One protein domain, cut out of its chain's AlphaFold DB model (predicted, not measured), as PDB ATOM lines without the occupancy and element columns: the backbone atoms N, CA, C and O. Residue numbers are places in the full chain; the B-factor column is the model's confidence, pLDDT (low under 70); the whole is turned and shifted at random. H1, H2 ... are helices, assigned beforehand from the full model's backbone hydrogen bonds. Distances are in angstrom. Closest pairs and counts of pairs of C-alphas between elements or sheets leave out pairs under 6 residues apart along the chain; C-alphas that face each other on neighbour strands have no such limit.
ATOM      1  N   LEU A  38     -45.923  40.214 -23.330       68.62
ATOM      2  CA  LEU A  38     -45.524  39.982 -21.941       68.62
ATOM      3  C   LEU A  38     -44.096  40.478 -21.627       68.62
ATOM      4  O   LEU A  38     -43.762  40.750 -20.473       68.62
ATOM      5  N   VAL A  39     -43.238  40.627 -22.634       73.25
ATOM      6  CA  VAL A  39     -41.810  40.924 -22.440       73.25
ATOM      7  C   VAL A  39     -41.592  42.373 -22.031       73.25
ATOM      8  O   VAL A  39     -40.771  42.629 -21.154       73.25
ATOM      9  N   GLY A  40     -42.368  43.312 -22.577       76.56
ATOM     10  CA  GLY A  40     -42.349  44.715 -22.146       76.56
ATOM     11  C   GLY A  40     -42.632  44.885 -20.643       76.56
ATOM     12  O   GLY A  40     -41.803  45.467 -19.941       76.56
ATOM     13  N   PRO A  41     -43.745  44.342 -20.114       77.75
ATOM     14  CA  PRO A  41     -44.044  44.345 -18.682       77.75
ATOM     15  C   PRO A  41     -42.971  43.673 -17.813       77.75
ATOM     16  O   PRO A  41     -42.605  44.208 -16.767       77.75
ATOM     17  N   LEU A  42     -42.431  42.527 -18.241       78.56
ATOM     18  CA  LEU A  42     -41.371  41.828 -17.504       78.56
ATOM     19  C   LEU A  42     -40.050  42.616 -17.490       78.56
ATOM     20  O   LEU A  42     -39.344  42.618 -16.479       78.56
ATOM     21  N   LEU A  43     -39.719  43.290 -18.596       78.94
ATOM     22  CA  LEU A  43     -38.538  44.144 -18.724       78.94
ATOM     23  C   LEU A  43     -38.683  45.403 -17.864       78.94
ATOM     24  O   LEU A  43     -37.760  45.756 -17.137       78.94
ATOM     25  N   ALA A  44     -39.857  46.041 -17.882       82.50
ATOM     26  CA  ALA A  44     -40.164  47.194 -17.034       82.50
ATOM     27  C   ALA A  44     -40.108  46.849 -15.536       82.50
ATOM     28  O   ALA A  44     -39.694  47.673 -14.724       82.50
ATOM     29  N   ALA A  45     -40.474  45.619 -15.171       81.12
ATOM     30  CA  ALA A  45     -40.346  45.109 -13.808       81.12
ATOM     31  C   ALA A  45     -38.905  44.708 -13.427       81.12
ATOM     32  O   ALA A  45     -38.664  44.349 -12.273       81.12
ATOM     33  N   GLY A  46     -37.949  44.744 -14.364       77.06
ATOM     34  CA  GLY A  46     -36.560  44.331 -14.134       77.06
ATOM     35  C   GLY A  46     -36.395  42.830 -13.875       77.06
ATOM     36  O   GLY A  46     -35.407  42.412 -13.278       77.06
ATOM     37  N   ILE A  47     -37.376  42.016 -14.282       81.00
ATOM     38  CA  ILE A  47     -37.367  40.554 -14.111       81.00
ATOM     39  C   ILE A  47     -36.561  39.889 -15.234       81.00
ATOM     40  O   ILE A  47     -35.914  38.862 -15.028       81.00
ATOM     41  N   VAL A  48     -36.604  40.478 -16.430       73.56
ATOM     42  CA  VAL A  48     -35.912  40.007 -17.637       73.56
ATOM     43  C   VAL A  48     -35.152  41.163 -18.276       73.56
ATOM     44  O   VAL A  48     -35.477  42.322 -18.040       73.56
ATOM     45  N   GLY A  49     -34.170  40.862 -19.124       72.06
ATOM     46  CA  GLY A  49     -33.410  41.871 -19.861       72.06
ATOM     47  C   GLY A  49     -31.904  41.703 -19.716       72.06
ATOM     48  O   GLY A  49     -31.414  40.728 -19.147       72.06
ATOM     49  N   ARG A  50     -31.160  42.650 -20.296       65.06
ATOM     50  CA  ARG A  50     -29.693  42.680 -20.217       65.06
ATOM     51  C   ARG A  50     -29.195  43.324 -18.923       65.06
ATOM     52  O   ARG A  50     -28.105  42.987 -18.478       65.06
ATOM     53  N   ASP A  51     -29.991  44.226 -18.354       67.31
ATOM     54  CA  ASP A  51     -29.747  44.821 -17.047       67.31
ATOM     55  C   ASP A  51     -30.617  44.117 -16.001       67.31
ATOM     56  O   ASP A  51     -31.821  44.341 -15.922       67.31
ATOM     57  N   THR A  52     -30.002  43.221 -15.230       67.38
ATOM     58  CA  THR A  52     -30.618  42.558 -14.068       67.38
ATOM     59  C   THR A  52     -30.005  43.063 -12.762       67.38
ATOM     60  O   THR A  52     -30.020  42.352 -11.761       67.38
ATOM     61  N   SER A  53     -29.470  44.291 -12.765       74.12
ATOM     62  CA  SER A  53     -28.810  44.951 -11.625       74.12
ATOM     63  C   SER A  53     -29.669  44.975 -10.352       74.12
ATOM     64  O   SER A  53     -29.155  45.010  -9.237       74.12
ATOM     65  N   ARG A  54     -30.993  44.875 -10.508       76.25
ATOM     66  CA  ARG A  54     -31.951  44.735  -9.409       76.25
ATOM     67  C   ARG A  54     -31.738  43.474  -8.567       76.25
ATOM     68  O   ARG A  54     -31.885  43.554  -7.356       76.25
ATOM     69  N   TYR A  55     -31.369  42.353  -9.184       75.88
ATOM     70  CA  TYR A  55     -31.051  41.113  -8.468       75.88
ATOM     71  C   TYR A  55     -29.682  41.171  -7.773       75.88
ATOM     72  O   TYR A  55     -29.487  40.510  -6.761       75.88
ATOM     73  N   ASP A  56     -28.746  41.978  -8.283       78.81
ATOM     74  CA  ASP A  56     -27.482  42.276  -7.592       78.81
ATOM     75  C   ASP A  56     -27.718  43.137  -6.339       78.81
ATOM     76  O   ASP A  56     -27.106  42.915  -5.297       78.81
ATOM     77  N   ALA A  57     -28.623  44.119  -6.429       84.69
ATOM     78  CA  ALA A  57     -28.961  45.011  -5.319       84.69
ATOM     79  C   ALA A  57     -29.875  44.357  -4.267       84.69
ATOM     80  O   ALA A  57     -29.774  44.673  -3.082       84.69
ATOM     81  N   ASP A  58     -30.768  43.467  -4.697       82.19
ATOM     82  CA  ASP A  58     -31.681  42.709  -3.845       82.19
ATOM     83  C   ASP A  58     -31.808  41.268  -4.372       82.19
ATOM     84  O   ASP A  58     -32.675  40.982  -5.200       82.19
ATOM     85  N   PRO A  59     -30.963  40.336  -3.896       79.00
ATOM     86  CA  PRO A  59     -31.015  38.937  -4.317       79.00
ATOM     87  C   PRO A  59     -32.336  38.237  -3.976       79.00
ATOM     88  O   PRO A  59     -32.692  37.258  -4.623       79.00
ATOM     89  N   ALA A  60     -33.077  38.730  -2.976       81.62
ATOM     90  CA  ALA A  60     -34.374  38.176  -2.595       81.62
ATOM     91  C   ALA A  60     -35.516  38.675  -3.497       81.62
ATOM     92  O   ALA A  60     -36.637  38.156  -3.425       81.62
ATOM     93  N   PHE A  61     -35.252  39.662  -4.360       79.19
ATOM     94  CA  PHE A  61     -36.234  40.208  -5.283       79.19
ATOM     95  C   PHE A  61     -36.836  39.096  -6.143       79.19
ATOM     96  O   PHE A  61     -36.150  38.454  -6.932       79.19
ATOM     97  N   ASN A  62     -38.150  38.881  -6.022       81.06
ATOM     98  CA  ASN A  62     -38.882  37.879  -6.801       81.06
ATOM     99  C   ASN A  62     -38.319  36.443  -6.670       81.06
ATOM    100  O   ASN A  62     -38.550  35.614  -7.553       81.06
ATOM    101  N   ALA A  63     -37.611  36.125  -5.577       78.88
ATOM    102  CA  ALA A  63     -37.097  34.779  -5.300       78.88
ATOM    103  C   ALA A  63     -38.231  33.740  -5.207       78.88
ATOM    104  O   ALA A  63     -38.084  32.589  -5.611       78.88
ATOM    105  N   ASP A  64     -39.408  34.174  -4.753       75.19
ATOM    106  CA  ASP A  64     -40.634  33.385  -4.672       75.19
ATOM    107  C   ASP A  64     -41.474  33.411  -5.969       75.19
ATOM    108  O   ASP A  64     -42.543  32.804  -6.039       75.19
ATOM    109  N   GLY A  65     -41.014  34.120  -7.009       74.88
ATOM    110  CA  GLY A  65     -41.656  34.197  -8.328       74.88
ATOM    111  C   GLY A  65     -42.973  34.984  -8.372       74.88
ATOM    112  O   GLY A  65     -43.642  35.021  -9.410       74.88
ATOM    113  N   ARG A  66     -43.373  35.625  -7.267       79.38
ATOM    114  CA  ARG A  66     -44.689  36.262  -7.118       79.38
ATOM    115  C   ARG A  66     -44.900  37.450  -8.050       79.38
ATOM    116  O   ARG A  66     -46.018  37.642  -8.521       79.38
ATOM    117  N   HIS A  67     -43.862  38.229  -8.354       79.75
ATOM    118  CA  HIS A  67     -43.984  39.338  -9.308       79.75
ATOM    119  C   HIS A  67     -44.168  38.836 -10.739       79.75
ATOM    120  O   HIS A  67     -45.027  39.347 -11.458       79.75
ATOM    121  N   THR A  68     -43.433  37.795 -11.134       78.75
ATOM    122  CA  THR A  68     -43.613  37.163 -12.449       78.75
ATOM    123  C   THR A  68     -45.039  36.632 -12.603       78.75
ATOM    124  O   THR A  68     -45.692  36.879 -13.615       78.75
ATOM    125  N   LEU A  69     -45.551  35.941 -11.582       75.50
ATOM    126  CA  LEU A  69     -46.888  35.342 -11.609       75.50
ATOM    127  C   LEU A  69     -48.011  36.384 -11.584       75.50
ATOM    128  O   LEU A  69     -49.004  36.207 -12.283       75.50
ATOM    129  N   ALA A  70     -47.844  37.487 -10.853       77.50
ATOM    130  CA  ALA A  70     -48.798  38.594 -10.875       77.50
ATOM    131  C   ALA A  70     -48.892  39.243 -12.267       77.50
ATOM    132  O   ALA A  70     -49.992  39.510 -12.746       77.50
ATOM    133  N   LEU A  71     -47.755  39.445 -12.942       76.62
ATOM    134  CA  LEU A  71     -47.724  39.994 -14.302       76.62
ATOM    135  C   LEU A  71     -48.367  39.044 -15.314       76.62
ATOM    136  O   LEU A  71     -49.146  39.486 -16.153       76.62
ATOM    137  N   LEU A  72     -48.105  37.741 -15.200       73.00
ATOM    138  CA  LEU A  72     -48.762  36.717 -16.016       73.00
ATOM    139  C   LEU A  72     -50.278  36.701 -15.795       73.00
ATOM    140  O   LEU A  72     -51.043  36.695 -16.757       73.00
ATOM    141  N   ALA A  73     -50.720  36.711 -14.539       72.38
ATOM    142  CA  ALA A  73     -52.138  36.667 -14.217       72.38
ATOM    143  C   ALA A  73     -52.873  37.930 -14.683       72.38
ATOM    144  O   ALA A  73     -53.970  37.821 -15.225       72.38
ATOM    145  N   ALA A  74     -52.250  39.105 -14.554       75.06
ATOM    146  CA  ALA A  74     -52.780  40.351 -15.094       75.06
ATOM    147  C   ALA A  74     -52.842  40.333 -16.630       75.06
ATOM    148  O   ALA A  74     -53.854  40.727 -17.202       75.06
ATOM    149  N   HIS A  75     -51.793  39.842 -17.296       75.62
ATOM    150  CA  HIS A  75     -51.712  39.805 -18.756       75.62
ATOM    151  C   HIS A  75     -52.756  38.869 -19.385       75.62
ATOM    152  O   HIS A  75     -53.353  39.201 -20.403       75.62
ATOM    153  N   TYR A  76     -53.013  37.720 -18.755       70.50
ATOM    154  CA  TYR A  76     -53.980  36.727 -19.232       70.50
ATOM    155  C   TYR A  76     -55.360  36.829 -18.561       70.50
ATOM    156  O   TYR A  76     -56.194  35.944 -18.758       70.50
ATOM    157  N   CYS A  77     -55.612  37.873 -17.759       68.06
ATOM    158  CA  CYS A  77     -56.837  38.038 -16.964       68.06
ATOM    159  C   CYS A  77     -57.206  36.787 -16.139       68.06
ATOM    160  O   CYS A  77     -58.382  36.442 -15.995       68.06
ATOM    161  N   LEU A  78     -56.205  36.081 -15.607       58.19
ATOM    162  CA  LEU A  78     -56.426  34.871 -14.820       58.19
ATOM    163  C   LEU A  78     -56.982  35.237 -13.436       58.19
ATOM    164  O   LEU A  78     -56.518  36.208 -12.825       58.19
TER     165      LEU A  78
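This is residues 38 to 78 of the 93 residues of an uncharacterized protein of Streptomyces odorifer (UniProt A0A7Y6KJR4). The chain makes a flat U: the longest helix, H3, is in one arm, the short H1 is in the other, and the small H2 is at the turn between them. The printed part has 41 residues with three named helices, in the order H1, H2, H3, and no named strand, an all helix domain. It is only just compact, close to loose, with a radius of gyration of the C-alphas of 10.5 A and spans of 31 by 20 by 8 A.

H3, residues 66 to 75, is 14.0 A long and ends with C-alpha 75 at (-51.712, 39.805, -18.756). H1, residues 39 to 44, begins with C-alpha 39 at (-41.810, 40.924, -22.440). H2 is residues 53 to 57.

H3 and H1 only just touch, with 3 pairs of C-alphas within 8 A; the closest C-alphas, of Leu 71 and Pro 41, are 7.2 A apart. Their lines stand at a steep tilt of 52 degrees, opposite ways. H2 is apart from H1 and from H3. In H1, H2 and H3 every O i to N i+4 pair is within hydrogen-bond range.

The C-alphas farthest apart, of Asp 56 and Cys 77, are 31.1 A apart. The printed part has no cut, and both links, of 8 residues each, are short. Mean pLDDT of the printed part is 75.7; residues 38, 50 to 52 and 77 to 78 are under 70.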